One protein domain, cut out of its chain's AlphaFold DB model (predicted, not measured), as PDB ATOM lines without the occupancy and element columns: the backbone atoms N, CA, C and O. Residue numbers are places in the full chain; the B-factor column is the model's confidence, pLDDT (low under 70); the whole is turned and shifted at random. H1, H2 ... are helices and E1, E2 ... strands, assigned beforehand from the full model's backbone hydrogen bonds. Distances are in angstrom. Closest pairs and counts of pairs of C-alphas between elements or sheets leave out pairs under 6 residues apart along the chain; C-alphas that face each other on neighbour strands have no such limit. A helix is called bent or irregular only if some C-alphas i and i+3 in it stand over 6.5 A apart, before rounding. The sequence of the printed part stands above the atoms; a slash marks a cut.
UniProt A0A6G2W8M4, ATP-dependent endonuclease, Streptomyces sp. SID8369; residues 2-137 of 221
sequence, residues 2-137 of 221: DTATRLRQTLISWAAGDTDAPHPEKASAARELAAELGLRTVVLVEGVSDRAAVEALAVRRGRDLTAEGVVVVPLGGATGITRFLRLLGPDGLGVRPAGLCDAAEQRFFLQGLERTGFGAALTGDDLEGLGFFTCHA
ATOM      1  N   ASP A   2       5.465  43.462  99.310       91.69
ATOM      2  CA  ASP A   2       5.618  42.795 100.608       91.69
ATOM      3  C   ASP A   2       6.436  41.489 100.505       91.69
ATOM      4  O   ASP A   2       6.699  40.974  99.409       91.69
ATOM      5  N   THR A   3       6.860  40.971 101.658       92.88
ATOM      6  CA  THR A   3       7.728  39.792 101.792       92.88
ATOM      7  C   THR A   3       7.072  38.520 101.252       92.88
ATOM      8  O   THR A   3       7.734  37.760 100.544       92.88
ATOM      9  N   ALA A   4       5.765  38.320 101.464       94.00
ATOM     10  CA  ALA A   4       5.036  37.175 100.911       94.00
ATOM     11  C   ALA A   4       4.978  37.215  99.379       94.00
ATOM     12  O   ALA A   4       5.181  36.197  98.715       94.00
ATOM     13  N   THR A   5       4.778  38.395  98.789       94.94
ATOM     14  CA  THR A   5       4.792  38.569  97.335       94.94
ATOM     15  C   THR A   5       6.177  38.306  96.748       94.94
ATOM     16  O   THR A   5       6.278  37.605  95.737       94.94
ATOM     17  N   ARG A   6       7.247  38.794  97.391       94.88
ATOM     18  CA  ARG A   6       8.633  38.484  96.996       94.88
ATOM     19  C   ARG A   6       8.909  36.984  97.072       94.88
ATOM     20  O   ARG A   6       9.404  36.415  96.104       94.88
ATOM     21  N   LEU A   7       8.532  36.335  98.174       94.94
ATOM     22  CA  LEU A   7       8.711  34.895  98.361       94.94
ATOM     23  C   LEU A   7       7.966  34.093  97.287       94.94
ATOM     24  O   LEU A   7       8.562  33.220  96.659       94.94
ATOM     25  N   ARG A   8       6.697  34.426  97.017       95.69
ATOM     26  CA  ARG A   8       5.893  33.787  95.963       95.69
ATOM     27  C   ARG A   8       6.588  33.871  94.602       95.69
ATOM     28  O   ARG A   8       6.711  32.862  93.916       95.69
ATOM     29  N   GLN A   9       7.068  35.056  94.219       93.69
ATOM     30  CA  GLN A   9       7.783  35.247  92.953       93.69
ATOM     31  C   GLN A   9       9.095  34.458  92.905       93.69
ATOM     32  O   GLN A   9       9.399  33.849  91.877       93.69
ATOM     33  N   THR A  10       9.846  34.421  94.009       92.19
ATOM     34  CA  THR A  10      11.076  33.627  94.111       92.19
ATOM     35  C   THR A  10      10.789  32.134  93.945       92.19
ATOM     36  O   THR A  10      11.478  31.482  93.165       92.19
ATOM     37  N   LEU A  11       9.747  31.598  94.593       92.00
ATOM     38  CA  LEU A  11       9.347  30.191  94.459       92.00
ATOM     39  C   LEU A  11       8.937  29.843  93.023       92.00
ATOM     40  O   LEU A  11       9.406  28.843  92.483       92.00
ATOM     41  N   ILE A  12       8.130  30.689  92.375       92.31
ATOM     42  CA  ILE A  12       7.723  30.498  90.973       92.31
ATOM     43  C   ILE A  12       8.946  30.534  90.044       92.31
ATOM     44  O   ILE A  12       9.125  29.647  89.211       92.31
ATOM     45  N   SER A  13       9.825  31.528  90.204       88.50
ATOM     46  CA  SER A  13      11.049  31.655  89.399       88.50
ATOM     47  C   SER A  13      12.022  30.495  89.612       88.50
ATOM     48  O   SER A  13      12.785  30.139  88.711       88.50
ATOM     49  N   TRP A  14      12.046  29.925  90.814       85.31
ATOM     50  CA  TRP A  14      12.864  28.765  91.122       85.31
ATOM     51  C   TRP A  14      12.281  27.506  90.473       85.31
ATOM     52  O   TRP A  14      13.002  26.825  89.745       85.31
ATOM     53  N   ALA A  15      10.979  27.247  90.621       86.38
ATOM     54  CA  ALA A  15      10.316  26.100  89.998       86.38
ATOM     55  C   ALA A  15      10.373  26.124  88.454       86.38
ATOM     56  O   ALA A  15      10.412  25.068  87.820       86.38
ATOM     57  N   ALA A  16      10.423  27.316  87.850       83.94
ATOM     58  CA  ALA A  16      10.563  27.501  86.405       83.94
ATOM     59  C   ALA A  16      11.969  27.184  85.851       83.94
ATOM     60  O   ALA A  16      12.131  27.124  84.636       83.94
ATOM     61  N   GLY A  17      12.990  27.007  86.699       71.81
ATOM     62  CA  GLY A  17      14.344  26.671  86.245       71.81
ATOM     63  C   GLY A  17      14.435  25.281  85.602       71.81
ATOM     64  O   GLY A  17      13.714  24.364  85.987       71.81
ATOM     65  N   ASP A  18      15.344  25.109  84.637       60.44
ATOM     66  CA  ASP A  18      15.556  23.837  83.916       60.44
ATOM     67  C   ASP A  18      16.333  22.778  84.715       60.44
ATOM     68  O   ASP A  18      16.447  21.632  84.284       60.44
ATOM     69  N   THR A  19      16.873  23.130  85.883       61.09
ATOM     70  CA  THR A  19      17.664  22.212  86.705       61.09
ATOM     71  C   THR A  19      16.819  21.579  87.805       61.09
ATOM     72  O   THR A  19      16.158  22.275  88.570       61.09
ATOM     73  N   ASP A  20      16.918  20.254  87.946       54.97
ATOM     74  CA  ASP A  20      16.314  19.506  89.060       54.97
ATOM     75  C   ASP A  20      16.908  19.888  90.431       54.97
ATOM     76  O   ASP A  20      16.303  19.608  91.467       54.97
ATOM     77  N   ALA A  21      18.078  20.539  90.443       58.59
ATOM     78  CA  ALA A  21      18.752  21.011  91.644       58.59
ATOM     79  C   ALA A  21      18.462  22.499  91.939       58.59
ATOM     80  O   ALA A  21      18.383  23.313  91.009       58.59
ATOM     81  N   PRO A  22      18.370  22.880  93.228       58.38
ATOM     82  CA  PRO A  22      18.304  24.269  93.660       58.38
ATOM     83  C   PRO A  22      19.431  25.132  93.091       58.38
ATOM     84  O   PRO A  22      20.601  24.814  93.295       58.38
ATOM     85  N   HIS A  23      19.113  26.269  92.461       66.88
ATOM     86  CA  HIS A  23      20.139  27.292  92.240       66.88
ATOM     87  C   HIS A  23      20.507  27.887  93.613       66.88
ATOM     88  O   HIS A  23      19.610  28.447  94.255       66.88
ATOM     89  N   PRO A  24      21.768  27.802  94.084       70.81
ATOM     90  CA  PRO A  24      22.128  28.127  95.469       70.81
ATOM     91  C   PRO A  24      21.679  29.527  95.910       70.81
ATOM     92  O   PRO A  24      21.149  29.701  97.003       70.81
ATOM     93  N   GLU A  25      21.801  30.513  95.018       75.31
ATOM     94  CA  GLU A  25      21.376  31.897  95.268       75.31
ATOM     95  C   GLU A  25      19.856  32.040  95.438       75.31
ATOM     96  O   GLU A  25      19.396  32.724  96.352       75.31
ATOM     97  N   LYS A  26      19.056  31.360  94.601       75.88
ATOM     98  CA  LYS A  26      17.587  31.385  94.708       75.88
ATOM     99  C   LYS A  26      17.122  30.684  95.983       75.88
ATOM    100  O   LYS A  26      16.185  31.153  96.622       75.88
ATOM    101  N   ALA A  27      17.800  29.603  96.368       79.44
ATOM    102  CA  ALA A  27      17.534  28.895  97.614       79.44
ATOM    103  C   ALA A  27      17.855  29.758  98.845       79.44
ATOM    104  O   ALA A  27      17.043  29.804  99.766       79.44
ATOM    105  N   SER A  28      18.983  30.483  98.851       85.19
ATOM    106  CA  SER A  28      19.324  31.417  99.939       85.19
ATOM    107  C   SER A  28      18.280  32.522 100.068       85.19
ATOM    108  O   SER A  28      17.703  32.699 101.137       85.19
ATOM    109  N   ALA A  29      17.947  33.188  98.957       88.81
ATOM    110  CA  ALA A  29      16.944  34.250  98.953       88.81
ATOM    111  C   ALA A  29      15.563  33.753  99.417       88.81
ATOM    112  O   ALA A  29      14.874  34.438 100.171       88.81
ATOM    113  N   ALA A  30      15.150  32.553  98.994       89.81
ATOM    114  CA  ALA A  30      13.900  31.946  99.446       89.81
ATOM    115  C   ALA A  30      13.917  31.637 100.952       89.81
ATOM    116  O   ALA A  30      12.919  31.884 101.623       89.81
ATOM    117  N   ARG A  31      15.039  31.140 101.492       91.12
ATOM    118  CA  ARG A  31      15.205  30.858 102.929       91.12
ATOM    119  C   ARG A  31      15.185  32.127 103.774       91.12
ATOM    120  O   ARG A  31      14.535  32.138 104.812       91.12
ATOM    121  N   GLU A  32      15.841  33.192 103.322       93.56
ATOM    122  CA  GLU A  32      15.827  34.496 103.996       93.56
ATOM    123  C   GLU A  32      14.411  35.075 104.057       93.56
ATOM    124  O   GLU A  32      13.940  35.436 105.132       93.56
ATOM    125  N   LEU A  33      13.698  35.078 102.927       95.44
ATOM    126  CA  LEU A  33      12.310  35.543 102.864       95.44
ATOM    127  C   LEU A  33      11.365  34.668 103.702       95.44
ATOM    128  O   LEU A  33      10.466  35.190 104.356       95.44
ATOM    129  N   ALA A  34      11.563  33.347 103.694       95.06
ATOM    130  CA  ALA A  34      10.790  32.419 104.515       95.06
ATOM    131  C   ALA A  34      11.025  32.656 106.015       95.06
ATOM    132  O   ALA A  34      10.069  32.640 106.786       95.06
ATOM    133  N   ALA A  35      12.270  32.916 106.423       94.94
ATOM    134  CA  ALA A  35      12.611  33.237 107.805       94.94
ATOM    135  C   ALA A  35      12.046  34.599 108.236       94.94
ATOM    136  O   ALA A  35      11.462  34.693 109.312       94.94
ATOM    137  N   GLU A  36      12.161  35.628 107.388       95.62
ATOM    138  CA  GLU A  36      11.595  36.964 107.625       95.62
ATOM    139  C   GLU A  36      10.072  36.905 107.820       95.62
ATOM    140  O   GLU A  36       9.531  37.562 108.706       95.62
ATOM    141  N   LEU A  37       9.388  36.081 107.021       95.19
ATOM    142  CA  LEU A  37       7.942  35.894 107.105       95.19
ATOM    143  C   LEU A  37       7.507  34.969 108.256       95.19
ATOM    144  O   LEU A  37       6.326  34.917 108.586       95.19
ATOM    145  N   GLY A  38       8.426  34.203 108.852       95.81
ATOM    146  CA  GLY A  38       8.062  33.116 109.763       95.81
ATOM    147  C   GLY A  38       7.204  32.052 109.071       95.81
ATOM    148  O   GLY A  38       6.222  31.585 109.645       95.81
ATOM    149  N   LEU A  39       7.547  31.712 107.823       97.00
ATOM    150  CA  LEU A  39       6.783  30.823 106.949       97.00
ATOM    151  C   LEU A  39       6.560  29.445 107.592       97.00
ATOM    152  O   LEU A  39       7.509  28.748 107.949       97.00
ATOM    153  N   ARG A  40       5.292  29.039 107.686       95.81
ATOM    154  CA  ARG A  40       4.841  27.757 108.248       95.81
ATOM    155  C   ARG A  40       4.269  26.828 107.192       95.81
ATOM    156  O   ARG A  40       4.522  25.624 107.247       95.81
ATOM    157  N   THR A  41       3.540  27.397 106.232       97.44
ATOM    158  CA  THR A  41       2.807  26.630 105.224       97.44
ATOM    159  C   THR A  41       2.867  27.317 103.868       97.44
ATOM    160  O   THR A  41       2.709  28.536 103.755       97.44
ATOM    161  N   VAL A  42       3.047  26.523 102.814       98.00
ATOM    162  CA  VAL A  42       2.864  26.978 101.433       98.00
ATOM    163  C   VAL A  42       1.648  26.278 100.846       98.00
ATOM    164  O   VAL A  42       1.612  25.054 100.752       98.00
ATOM    165  N   VAL A  43       0.657  27.068 100.441       98.50
ATOM    166  CA  VAL A  43      -0.566  26.579  99.801       98.50
ATOM    167  C   VAL A  43      -0.348  26.561  98.292       98.50
ATOM    168  O   VAL A  43      -0.270  27.613  97.664       98.50
ATOM    169  N   LEU A  44      -0.242  25.375  97.707       98.19
ATOM    170  CA  LEU A  44      -0.108  25.158  96.272       98.19
ATOM    171  C   LEU A  44      -1.495  25.090  95.628       98.19
ATOM    172  O   LEU A  44      -2.343  24.301  96.037       98.19
ATOM    173  N   VAL A  45      -1.718  25.912  94.611       97.75
ATOM    174  CA  VAL A  45      -2.969  25.933  93.842       97.75
ATOM    175  C   VAL A  45      -2.665  25.948  92.351       97.75
ATOM    176  O   VAL A  45      -1.605  26.422  91.951       97.75
ATOM    177  N   GLU A  46      -3.552  25.446  91.502       94.56
ATOM    178  CA  GLU A  46      -3.249  25.288  90.075       94.56
ATOM    179  C   GLU A  46      -3.042  26.634  89.373       94.56
ATOM    180  O   GLU A  46      -2.071  26.810  88.622       94.56
ATOM    181  N   GLY A  47      -3.912  27.605  89.657       94.56
ATOM    182  CA  GLY A  47      -3.949  28.891  88.974       94.56
ATOM    183  C   GLY A  47      -4.073  30.116  89.877       94.56
ATOM    184  O   GLY A  47      -4.290  30.064  91.087       94.56
ATOM    185  N   VAL A  48      -3.944  31.287  89.246       95.94
ATOM    186  CA  VAL A  48      -4.112  32.587  89.918       95.94
ATOM    187  C   VAL A  48      -5.551  32.835  90.385       95.94
ATOM    188  O   VAL A  48      -5.744  33.559  91.358       95.94
ATOM    189  N   SER A  49      -6.548  32.214  89.741       96.75
ATOM    190  CA  SER A  49      -7.951  32.245  90.175       96.75
ATOM    191  C   SER A  49      -8.142  31.586  91.528       96.75
ATOM    192  O   SER A  49      -8.745  32.176  92.422       96.75
ATOM    193  N   ASP A  50      -7.537  30.421  91.712       97.75
ATOM    194  CA  ASP A  50      -7.638  29.655  92.950       97.75
ATOM    195  C   ASP A  50      -6.979  30.409  94.098       97.75
ATOM    196  O   ASP A  50      -7.546  30.542  95.181       97.75
ATOM    197  N   ARG A  51      -5.815  31.011  93.824       98.00
ATOM    198  CA  ARG A  51      -5.134  31.901  94.766       98.00
ATOM    199  C   ARG A  51      -6.046  33.043  95.205       98.00
ATOM    200  O   ARG A  51      -6.166  33.303  96.400       98.00
ATOM    201  N   ALA A  52      -6.680  33.722  94.249       98.25
ATOM    202  CA  ALA A  52      -7.549  34.854  94.538       98.25
ATOM    203  C   ALA A  52      -8.776  34.453  95.369       98.25
ATOM    204  O   ALA A  52      -9.156  35.203  96.266       98.25
ATOM    205  N   ALA A  53      -9.350  33.274  95.121       98.44
ATOM    206  CA  ALA A  53     -10.443  32.727  95.919       98.44
ATOM    207  C   ALA A  53     -10.001  32.347  97.344       98.44
ATOM    208  O   ALA A  53     -10.666  32.722  98.307       98.44
ATOM    209  N   VAL A  54      -8.865  31.662  97.518       98.56
ATOM    210  CA  VAL A  54      -8.342  31.307  98.854       98.56
ATOM    211  C   VAL A  54      -8.069  32.561  99.687       98.56
ATOM    212  O   VAL A  54      -8.542  32.669 100.820       98.56
ATOM    213  N   GLU A  55      -7.354  33.535  99.117       98.31
ATOM    214  CA  GLU A  55      -7.040  34.797  99.795       98.31
ATOM    215  C   GLU A  55      -8.319  35.584 100.136       98.31
ATOM    216  O   GLU A  55      -8.449  36.098 101.248       98.31
ATOM    217  N   ALA A  56      -9.296  35.641  99.222       98.38
ATOM    218  CA  ALA A  56     -10.570  36.318  99.465       98.38
ATOM    219  C   ALA A  56     -11.372  35.661 100.597       98.38
ATOM    220  O   ALA A  56     -11.918  36.361 101.454       98.38
ATOM    221  N   LEU A  57     -11.425  34.325 100.645       98.38
ATOM    222  CA  LEU A  57     -12.140  33.626 101.711       98.38
ATOM    223  C   LEU A  57     -11.460  33.824 103.072       98.38
ATOM    224  O   LEU A  57     -12.156  34.016 104.069       98.38
ATOM    225  N   ALA A  58     -10.126  33.820 103.123       98.00
ATOM    226  CA  ALA A  58      -9.387  34.075 104.357       98.00
ATOM    227  C   ALA A  58      -9.687  35.475 104.917       98.00
ATOM    228  O   ALA A  58     -10.073  35.598 106.080       98.00
ATOM    229  N   VAL A  59      -9.639  36.511 104.071       97.44
ATOM    230  CA  VAL A  59     -10.004  37.884 104.463       97.44
ATOM    231  C   VAL A  59     -11.442  37.945 104.975       97.44
ATOM    232  O   VAL A  59     -11.711  38.567 106.003       97.44
ATOM    233  N   ARG A  60     -12.376  37.243 104.325       96.12
ATOM    234  CA  ARG A  60     -13.769  37.162 104.789       96.12
ATOM    235  C   ARG A  60     -13.947  36.473 106.136       96.12
ATOM    236  O   ARG A  60     -14.940  36.735 106.812       96.12
ATOM    237  N   ARG A  61     -12.999  35.629 106.534       95.81
ATOM    238  CA  ARG A  61     -12.926  35.018 107.868       95.81
ATOM    239  C   ARG A  61     -12.144  35.867 108.873       95.81
ATOM    240  O   ARG A  61     -11.935  35.416 109.993       95.81
ATOM    241  N   GLY A  62     -11.720  37.075 108.497       96.69
ATOM    242  CA  GLY A  62     -10.901  37.944 109.342       96.69
ATOM    243  C   GLY A  62      -9.484  37.414 109.564       96.69
ATOM    244  O   GLY A  62      -8.856  37.777 110.553       96.69
ATOM    245  N   ARG A  63      -8.999  36.539 108.676       97.25
ATOM    246  CA  ARG A  63      -7.659  35.951 108.741       97.25
ATOM    247  C   ARG A  63      -6.683  36.724 107.874       97.25
ATOM    248  O   ARG A  63      -7.000  37.089 106.741       97.25
ATOM    249  N   ASP A  64      -5.479  36.899 108.397       96.75
ATOM    250  CA  ASP A  64      -4.338  37.411 107.648       96.75
ATOM    251  C   ASP A  64      -3.354  36.262 107.440       96.75
ATOM    252  O   ASP A  64      -2.501  35.984 108.281       96.75
ATOM    253  N   LEU A  65      -3.475  35.596 106.288       96.94
ATOM    254  CA  LEU A  65      -2.617  34.465 105.930       96.94
ATOM    255  C   LEU A  65      -1.129  34.831 105.990       96.94
ATOM    256  O   LEU A  65      -0.317  34.008 106.398       96.94
ATOM    257  N   THR A  66      -0.764  36.064 105.632       95.69
ATOM    258  CA  THR A  66       0.640  36.487 105.642       95.69
ATOM    259  C   THR A  66       1.155  36.602 107.073       95.69
ATOM    260  O   THR A  66       2.226  36.076 107.373       95.69
ATOM    261  N   ALA A  67       0.376  37.211 107.972       95.88
ATOM    262  CA  ALA A  67       0.705  37.279 109.398       95.88
ATOM    263  C   ALA A  67       0.713  35.896 110.081       95.88
ATOM    264  O   ALA A  67       1.420  35.689 111.066       95.88
ATOM    265  N   GLU A  68      -0.044  34.937 109.547       96.94
ATOM    266  CA  GLU A  68      -0.068  33.542 110.001       96.94
ATOM    267  C   GLU A  68       1.106  32.702 109.453       96.94
ATOM    268  O   GLU A  68       1.272  31.542 109.842       96.94
ATOM    269  N   GLY A  69       1.953  33.277 108.589       97.06
ATOM    270  CA  GLY A  69       3.079  32.581 107.963       97.06
ATOM    271  C   GLY A  69       2.649  31.651 106.825       97.06
ATOM    272  O   GLY A  69       3.289  30.625 106.589       97.06
ATOM    273  N   VAL A  70       1.559  31.975 106.127       98.19
ATOM    274  CA  VAL A  70       1.007  31.204 105.008       98.19
ATOM    275  C   VAL A  70       1.162  31.978 103.701       98.19
ATOM    276  O   VAL A  70       0.768  33.139 103.589       98.19
ATOM    277  N   VAL A  71       1.687  31.315 102.667       97.94
ATOM    278  CA  VAL A  71       1.784  31.886 101.314       97.94
ATOM    279  C   VAL A  71       1.090  30.991 100.302       97.94
ATOM    280  O   VAL A  71       1.418  29.814 100.174       97.94
ATOM    281  N   VAL A  72       0.160  31.571  99.539       98.31
ATOM    282  CA  VAL A  72      -0.537  30.883  98.446       98.31
ATOM    283  C   VAL A  72       0.229  31.067  97.135       98.31
ATOM    284  O   VAL A  72       0.477  32.199  96.706       98.31
ATOM    285  N   VAL A  73       0.615  29.964  96.496       97.81
ATOM    286  CA  VAL A  73       1.486  29.914  95.317       97.81
ATOM    287  C   VAL A  73       0.759  29.219  94.157       97.81
ATOM    288  O   VAL A  73       0.482  28.023  94.244       97.81
ATOM    289  N   PRO A  74       0.466  29.943  93.060       96.56
ATOM    290  CA  PRO A  74      -0.100  29.352  91.859       96.56
ATOM    291  C   PRO A  74       0.983  28.600  91.073       96.56
ATOM    292  O   PRO A  74       2.056  29.147  90.809       96.56
ATOM    293  N   LEU A  75       0.688  27.362  90.684       93.94
ATOM    294  CA  LEU A  75       1.606  26.460  89.986       93.94
ATOM    295  C   LEU A  75       1.768  26.814  88.499       93.94
ATOM    296  O   LEU A  75       2.824  26.559  87.922       93.94
ATOM    297  N   GLY A  76       0.731  27.390  87.879       88.56
ATOM    298  CA  GLY A  76       0.650  27.538  86.422       88.56
ATOM    299  C   GLY A  76       0.169  26.260  85.719       88.56
ATOM    300  O   GLY A  76       0.536  26.031  84.567       88.56
ATOM    301  N   GLY A  77      -0.633  25.444  86.418       85.56
ATOM    302  CA  GLY A  77      -1.101  24.101  86.036       85.56
ATOM    303  C   GLY A  77      -0.505  22.991  86.919       85.56
ATOM    304  O   GLY A  77       0.640  23.104  87.366       85.56
ATOM    305  N   ALA A  78      -1.236  21.895  87.177       85.06
ATOM    306  CA  ALA A  78      -0.780  20.888  88.151       85.06
ATOM    307  C   ALA A  78       0.468  20.098  87.755       85.06
ATOM    308  O   ALA A  78       1.136  19.531  88.620       85.06
ATOM    309  N   THR A  79       0.830  20.043  86.472       85.00
ATOM    310  CA  THR A  79       1.997  19.262  86.018       85.00
ATOM    311  C   THR A  79       3.312  19.745  86.640       85.00
ATOM    312  O   THR A  79       4.258  18.966  86.765       85.00
ATOM    313  N   GLY A  80       3.366  21.005  87.087       85.94
ATOM    314  CA  GLY A  80       4.521  21.596  87.761       85.94
ATOM    315  C   GLY A  80       4.677  21.216  89.237       85.94
ATOM    316  O   GLY A  80       5.733  21.491  89.810       85.94
ATOM    317  N   ILE A  81       3.688  20.572  89.869       93.12
ATOM    318  CA  ILE A  81       3.644  20.423  91.332       93.12
ATOM    319  C   ILE A  81       4.877  19.740  91.931       93.12
ATOM    320  O   ILE A  81       5.398  20.185  92.951       93.12
ATOM    321  N   THR A  82       5.401  18.698  91.274       92.25
ATOM    322  CA  THR A  82       6.575  17.959  91.771       92.25
ATOM    323  C   THR A  82       7.775  18.888  91.961       92.25
ATOM    324  O   THR A  82       8.534  18.724  92.915       92.25
ATOM    325  N   ARG A  83       7.941  19.890  91.086       90.31
ATOM    326  CA  ARG A  83       9.038  20.857  91.189       90.31
ATOM    327  C   ARG A  83       8.898  21.688  92.453       90.31
ATOM    328  O   ARG A  83       9.852  21.757  93.214       90.31
ATOM    329  N   PHE A  84       7.710  22.234  92.712       93.31
ATOM    330  CA  PHE A  84       7.432  23.000  93.928       93.31
ATOM    331  C   PHE A  84       7.616  22.157  95.189       93.31
ATOM    332  O   PHE A  84       8.292  22.596  96.112       93.31
ATOM    333  N   LEU A  85       7.099  20.927  95.212       93.56
ATOM    334  CA  LEU A  85       7.238  20.042  96.369       93.56
ATOM    335  C   LEU A  85       8.705  19.739  96.706       93.56
ATOM    336  O   LEU A  85       9.065  19.763  97.878       93.56
ATOM    337  N   ARG A  86       9.588  19.560  95.714       90.31
ATOM    338  CA  ARG A  86      11.039  19.433  95.968       90.31
ATOM    339  C   ARG A  86      11.621  20.668  96.658       90.31
ATOM    340  O   ARG A  86      12.472  20.522  97.529       90.31
ATOM    341  N   LEU A  87      11.158  21.870  96.298       89.75
ATOM    342  CA  LEU A  87      11.609  23.116  96.937       89.75
ATOM    343  C   LEU A  87      11.128  23.225  98.385       89.75
ATOM    344  O   LEU A  87      11.797  23.842  99.208       89.75
ATOM    345  N   LEU A  88       9.960  22.664  98.687       91.75
ATOM    346  CA  LEU A  88       9.355  22.708 100.017       91.75
ATOM    347  C   LEU A  88       9.841  21.575 100.924       91.75
ATOM    348  O   LEU A  88       9.802  21.723 102.142       91.75
ATOM    349  N   GLY A  89      10.317  20.473 100.344       87.50
ATOM    350  CA  GLY A  89      10.780  19.290 101.058       87.50
ATOM    351  C   GLY A  89      12.004  19.518 101.958       87.50
ATOM    352  O   GLY A  89      12.538  20.629 102.027       87.50
ATOM    353  N   PRO A  90      12.468  18.458 102.645       77.31
ATOM    354  CA  PRO A  90      13.536  18.531 103.650       77.31
ATOM    355  C   PRO A  90      14.845  19.150 103.144       77.31
ATOM    356  O   PRO A  90      15.490  19.903 103.868       77.31
ATOM    357  N   ASP A  91      15.206  18.886 101.885       74.62
ATOM    358  CA  ASP A  91      16.425  19.420 101.261       74.62
ATOM    359  C   ASP A  91      16.269  20.877 100.776       74.62
ATOM    360  O   ASP A  91      17.243  21.536 100.397       74.62
ATOM    361  N   GLY A  92      15.040  21.399 100.783       83.75
ATOM    362  CA  GLY A  92      14.674  22.732 100.324       83.75
ATOM    363  C   GLY A  92      14.434  23.706 101.478       83.75
ATOM    364  O   GLY A  92      15.380  24.123 102.157       83.75
ATOM    365  N   LEU A  93      13.178  24.126 101.643       88.50
ATOM    366  CA  LEU A  93      12.723  25.010 102.719       88.50
ATOM    367  C   LEU A  93      12.272  24.253 103.977       88.50
ATOM    368  O   LEU A  93      12.198  24.871 105.034       88.50
ATOM    369  N   GLY A  94      11.980  22.949 103.889       88.31
ATOM    370  CA  GLY A  94      11.475  22.165 105.022       88.31
ATOM    371  C   GLY A  94      10.104  22.635 105.526       88.31
ATOM    372  O   GLY A  94       9.848  22.619 106.727       88.31
ATOM    373  N   VAL A  95       9.236  23.087 104.618       91.62
ATOM    374  CA  VAL A  95       7.936  23.706 104.918       91.62
ATOM    375  C   VAL A  95       6.807  22.773 104.504       91.62
ATOM    376  O   VAL A  95       6.887  22.103 103.475       91.62
ATOM    377  N   ARG A  96       5.733  22.736 105.297       90.75
ATOM    378  CA  ARG A  96       4.574  21.888 105.005       90.75
ATOM    379  C   ARG A  96       3.816  22.428 103.787       90.75
ATOM    380  O   ARG A  96       3.430  23.601 103.793       90.75
ATOM    381  N   PRO A  97       3.600  21.613 102.744       95.94
ATOM    382  CA  PRO A  97       2.701  21.976 101.670       95.94
ATOM    383  C   PRO A  97       1.251  21.682 102.078       95.94
ATOM    384  O   PRO A  97       0.980  20.718 102.786       95.94
ATOM    385  N   ALA A  98       0.334  22.505 101.593       97.81
ATOM    386  CA  ALA A  98      -1.106  22.259 101.562       97.81
ATOM    387  C   ALA A  98      -1.617  22.707 100.184       97.81
ATOM    388  O   ALA A  98      -0.852  23.306  99.424       97.81
ATOM    389  N   GLY A  99      -2.878  22.473  99.826       97.62
ATOM    390  CA  GLY A  99      -3.341  22.956  98.527       97.62
ATOM    391  C   GLY A  99      -4.746  22.586  98.095       97.62
ATOM    392  O   GLY A  99      -5.482  21.893  98.793       97.62
ATOM    393  N   LEU A 100      -5.079  23.056  96.895       97.56
ATOM    394  CA  LEU A 100      -6.252  22.631  96.136       97.56
ATOM    395  C   LEU A 100      -5.797  21.883  94.886       97.56
ATOM    396  O   LEU A 100      -4.780  22.247  94.290       97.56
ATOM    397  N   CYS A 101      -6.565  20.876  94.488       94.81
ATOM    398  CA  CYS A 101      -6.406  20.205  93.203       94.81
ATOM    399  C   CYS A 101      -7.758  19.890  92.575       94.81
ATOM    400  O   CYS A 101      -8.734  19.610  93.268       94.81
ATOM    401  N   ASP A 102      -7.817  19.881  91.257       95.62
ATOM    402  CA  ASP A 102      -8.975  19.424  90.517       95.62
ATOM    403  C   ASP A 102      -8.962  17.892  90.450       95.62
ATOM    404  O   ASP A 102      -7.910  17.256  90.316       95.62
ATOM    405  N   ALA A 103     -10.140  17.259  90.498       95.56
ATOM    406  CA  ALA A 103     -10.249  15.796  90.459       95.56
ATOM    407  C   ALA A 103      -9.549  15.171  89.236       95.56
ATOM    408  O   ALA A 103      -8.965  14.090  89.324       95.56
ATOM    409  N   ALA A 104      -9.553  15.866  88.094       94.88
ATOM    410  CA  ALA A 104      -8.861  15.425  86.883       94.88
ATOM    411  C   ALA A 104      -7.322  15.460  87.010       94.88
ATOM    412  O   ALA A 104      -6.621  14.733  86.297       94.88
ATOM    413  N   GLU A 105      -6.794  16.287  87.912       95.38
ATOM    414  CA  GLU A 105      -5.363  16.545  88.099       95.38
ATOM    415  C   GLU A 105      -4.789  15.854  89.349       95.38
ATOM    416  O   GLU A 105      -3.568  15.752  89.495       95.38
ATOM    417  N   GLN A 106      -5.645  15.264  90.190       94.12
ATOM    418  CA  GLN A 106      -5.311  14.572  91.441       94.12
ATOM    419  C   GLN A 106      -4.112  13.611  91.334       94.12
ATOM    420  O   GLN A 106      -3.255  13.558  92.220       94.12
ATOM    421  N   ARG A 107      -3.992  12.880  90.218       94.38
ATOM    422  CA  ARG A 107      -2.870  11.955  89.970       94.38
ATOM    423  C   ARG A 107      -1.497  12.636  90.017       94.38
ATOM    424  O   ARG A 107      -0.527  12.003  90.422       94.38
ATOM    425  N   PHE A 108      -1.394  13.896  89.590       94.88
ATOM    426  CA  PHE A 108      -0.132  14.638  89.587       94.88
ATOM    427  C   PHE A 108       0.278  15.028  91.008       94.88
ATOM    428  O   PHE A 108       1.465  14.981  91.330       94.88
ATOM    429  N   PHE A 109      -0.700  15.344  91.860       95.00
ATOM    430  CA  PHE A 109      -0.484  15.652  93.271       95.00
ATOM    431  C   PHE A 109       0.010  14.425  94.031       95.00
ATOM    432  O   PHE A 109       1.065  14.491  94.654       95.00
ATOM    433  N   LEU A 110      -0.684  13.291  93.893       94.75
ATOM    434  CA  LEU A 110      -0.281  12.020  94.507       94.75
ATOM    435  C   LEU A 110       1.153  11.640  94.117       94.75
ATOM    436  O   LEU A 110       2.017  11.489  94.978       94.75
ATOM    437  N   GLN A 111       1.439  11.596  92.810       93.81
ATOM    438  CA  GLN A 111       2.778  11.269  92.313       93.81
ATOM    439  C   GLN A 111       3.839  12.263  92.790       93.81
ATOM    440  O   GLN A 111       4.966  11.870  93.084       93.81
ATOM    441  N   GLY A 112       3.508  13.556  92.835       93.88
ATOM    442  CA  GLY A 112       4.415  14.591  93.313       93.88
ATOM    443  C   GLY A 112       4.767  14.406  94.784       93.88
ATOM    444  O   GLY A 112       5.949  14.443  95.125       93.88
ATOM    445  N   LEU A 113       3.767  14.168  95.635       94.00
ATOM    446  CA  LEU A 113       3.933  13.980  97.078       94.00
ATOM    447  C   LEU A 113       4.771  12.740  97.395       94.00
ATOM    448  O   LEU A 113       5.715  12.828  98.180       94.00
ATOM    449  N   GLU A 114       4.501  11.616  96.728       92.62
ATOM    450  CA  GLU A 114       5.288  10.389  96.897       92.62
ATOM    451  C   GLU A 114       6.746  10.579  96.467       92.62
ATOM    452  O   GLU A 114       7.676  10.258  97.207       92.62
ATOM    453  N   ARG A 115       6.973  11.167  95.284       91.06
ATOM    454  CA  ARG A 115       8.327  11.386  94.739       91.06
ATOM    455  C   ARG A 115       9.181  12.338  95.567       91.06
ATOM    456  O   ARG A 115      10.392  12.385  95.364       91.06
ATOM    457  N   THR A 116       8.559  13.139  96.422       90.62
ATOM    458  CA  THR A 116       9.233  14.167  97.224       90.62
ATOM    459  C   THR A 116       9.217  13.856  98.717       90.62
ATOM    460  O   THR A 116       9.695  14.663  99.509       90.62
ATOM    461  N   GLY A 117       8.746  12.664  99.098       88.88
ATOM    462  CA  GLY A 117       8.841  12.157 100.464       88.88
ATOM    463  C   GLY A 117       7.799  12.719 101.432       88.88
ATOM    464  O   GLY A 117       7.977  12.587 102.639       88.88
ATOM    465  N   PHE A 118       6.710  13.318 100.936       89.31
ATOM    466  CA  PHE A 118       5.594  13.772 101.780       89.31
ATOM    467  C   PHE A 118       4.596  12.656 102.127       89.31
ATOM    468  O   PHE A 118       3.693  12.868 102.931       89.31
ATOM    469  N   GLY A 119       4.764  11.466 101.552       88.12
ATOM    470  CA  GLY A 119       3.969  10.278 101.850       88.12
ATOM    471  C   GLY A 119       4.446   9.068 101.051       88.12
ATOM    472  O   GLY A 119       5.371   9.176 100.247       88.12
ATOM    473  N   ALA A 120       3.823   7.912 101.280       86.12
ATOM    474  CA  ALA A 120       4.129   6.671 100.570       86.12
ATOM    475  C   ALA A 120       2.852   5.856 100.337       86.12
ATOM    476  O   ALA A 120       2.049   5.726 101.259       86.12
ATOM    477  N   ALA A 121       2.710   5.284  99.135       85.75
ATOM    478  CA  ALA A 121       1.545   4.500  98.712       85.75
ATOM    479  C   ALA A 121       0.221   5.271  98.873       85.75
ATOM    480  O   ALA A 121      -0.759   4.740  99.392       85.75
ATOM    481  N   LEU A 122       0.224   6.535  98.443       90.00
ATOM    482  CA  LEU A 122      -0.894   7.454  98.621       90.00
ATOM    483  C   LEU A 122      -2.045   7.124  97.670       90.00
ATOM    484  O   LEU A 122      -1.870   6.929  96.465       90.00
ATOM    485  N   THR A 123      -3.249   7.148  98.221       89.44
ATOM    486  CA  THR A 123      -4.521   7.058  97.513       89.44
ATOM    487  C   THR A 123      -5.247   8.397  97.554       89.44
ATOM    488  O   THR A 123      -4.839   9.340  98.232       89.44
ATOM    489  N   GLY A 124      -6.344   8.502  96.804       81.75
ATOM    490  CA  GLY A 124      -7.110   9.741  96.758       81.75
ATOM    491  C   GLY A 124      -7.669  10.181  98.113       81.75
ATOM    492  O   GLY A 124      -7.726  11.383  98.365       81.75
ATOM    493  N   ASP A 125      -7.997   9.223  98.979       85.38
ATOM    494  CA  ASP A 125      -8.563   9.468 100.309       85.38
ATOM    495  C   ASP A 125      -7.524  10.031 101.297       85.38
ATOM    496  O   ASP A 125      -7.884  10.660 102.291       85.38
ATOM    497  N   ASP A 126      -6.228   9.875 101.005       90.81
ATOM    498  CA  ASP A 126      -5.139  10.335 101.873       90.81
ATOM    499  C   ASP A 126      -4.848  11.838 101.727       90.81
ATOM    500  O   ASP A 126      -4.258  12.450 102.621       90.81
ATOM    501  N   LEU A 127      -5.249  12.455 100.608       92.88
ATOM    502  CA  LEU A 127      -4.876  13.836 100.282       92.88
ATOM    503  C   LEU A 127      -5.361  14.847 101.320       92.88
ATOM    504  O   LEU A 127      -4.597  15.729 101.708       92.88
ATOM    505  N   GLU A 128      -6.590  14.698 101.813       93.94
ATOM    506  CA  GLU A 128      -7.150  15.638 102.791       93.94
ATOM    507  C   GLU A 128      -6.398  15.580 104.120       93.94
ATOM    508  O   GLU A 128      -6.134  16.617 104.731       93.94
ATOM    509  N   GLY A 129      -5.964  14.384 104.534       91.94
ATOM    510  CA  GLY A 129      -5.106  14.210 105.710       91.94
ATOM    511  C   GLY A 129      -3.737  14.881 105.554       91.94
ATOM    512  O   GLY A 129      -3.145  15.314 106.543       91.94
ATOM    513  N   LEU A 130      -3.259  15.021 104.314       92.81
ATOM    514  CA  LEU A 130      -2.028  15.729 103.955       92.81
ATOM    515  C   LEU A 130      -2.238  17.230 103.690       92.81
ATOM    516  O   LEU A 130      -1.280  17.914 103.336       92.81
ATOM    517  N   GLY A 131      -3.461  17.750 103.845       95.88
ATOM    518  CA  GLY A 131      -3.780  19.164 103.629       95.88
ATOM    519  C   GLY A 131      -4.079  19.543 102.175       95.88
ATOM    520  O   GLY A 131      -4.063  20.730 101.841       95.88
ATOM    521  N   PHE A 132      -4.350  18.566 101.306       97.38
ATOM    522  CA  PHE A 132      -4.762  18.784  99.920       97.38
ATOM    523  C   PHE A 132      -6.240  18.457  99.727       97.38
ATOM    524  O   PHE A 132      -6.683  17.347 100.010       97.38
ATOM    525  N   PHE A 133      -6.998  19.415  99.200       97.81
ATOM    526  CA  PHE A 133      -8.443  19.289  99.045       97.81
ATOM    527  C   PHE A 133      -8.843  19.299  97.573       97.81
ATOM    528  O   PHE A 133      -8.453  20.186  96.814       97.81
ATOM    529  N   THR A 134      -9.656  18.315  97.188       96.81
ATOM    530  CA  THR A 134     -10.008  18.081  95.785       96.81
ATOM    531  C   THR A 134     -11.321  18.767  95.406       96.81
ATOM    532  O   THR A 134     -12.368  18.475  95.994       96.81
ATOM    533  N   CYS A 135     -11.280  19.641  94.401       97.19
ATOM    534  CA  CYS A 135     -12.447  20.193  93.715       97.19
ATOM    535  C   CYS A 135     -13.089  19.136  92.807       97.19
ATOM    536  O   CYS A 135     -12.392  18.357  92.157       97.19
ATOM    537  N   HIS A 136     -14.421  19.132  92.713       95.06
ATOM    538  CA  HIS A 136     -15.153  18.167  91.893       95.06
ATOM    539  C   HIS A 136     -14.793  18.257  90.401       95.06
ATOM    540  O   HIS A 136     -14.451  17.246  89.790       95.06
ATOM    541  N   ALA A 137     -14.868  19.453  89.809       95.06
ATOM    542  CA  ALA A 137     -14.478  19.683  88.417       95.06
ATOM    543  C   ALA A 137     -13.377  20.736  88.303       95.06
ATOM    544  O   ALA A 137     -12.364  20.469  87.671       95.06
TER     545      ALA A 137
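AT A GLANCE: This is residues 2 to 137 of the 221 residues of the protein "ATP-dependent endonuclease" of Streptomyces sp. SID8369 (UniProt A0A6G2W8M4). A twisted sheet of four parallel strands has H4 and H5 over one face and H3 over the other, while H1, half of a helical hairpin with H2, packs on edge strand E2. Residues 56 to 62, of which 56 to 60 belong to H3, stick out. Printed are 136 residues, with five named helices and four named strands in the order H1 H2 E1 H3 E2 H4 E3 H5 E4; the sheet runs E2 E1 E3 E4, and the class is mixed. The whole is compact, with a radius of gyration of the C-alphas of 14.1 A and spans of 38, 35 and 22 A.

HOW THE PARTS SIT: H1, residues 3 to 15, and H2, residues 24 to 37, form a hairpin and touch, the C-alphas of Leu 7 and Leu 33 being closest at 5.8 A. E1, residues 41 to 45, and E2, residues 70 to 74, are parallel, with N 43 and O 71 2.9 A apart. E3, residues 96 to 102, is parallel to E1, with N 44 and O 98 2.8 A apart, and to E4, residues 132 to 135, with N 135 and O 101 2.8 A apart. H3, residues 48 to 60, is over E2 and E1 at a height of 10.0 A over the sheet. On the opposite face, H4, residues 78 to 88, and H5, residues 106 to 115, touch, the C-alphas of Thr 82 and Gly 112 being closest at 4.3 A. In H1, H2, H3 and H5 every O i to N i+4 pair is within hydrogen-bond range; in irregular H4, where C-alphas 79 and 82 are 7.5 A apart, 4 of 7 are.

IN THESE COORDINATES: H1 begins at C-alpha 3 (7.728, 39.792, 101.792), and E4 ends at C-alpha 135 (-12.447, 20.193, 93.715). H2 is 19.9 A long and E3 20.0 A.

THE WHOLE: The printed part has no cut. The link from H5 to E4 is long. Residues 18 to 23 have pLDDT under 70.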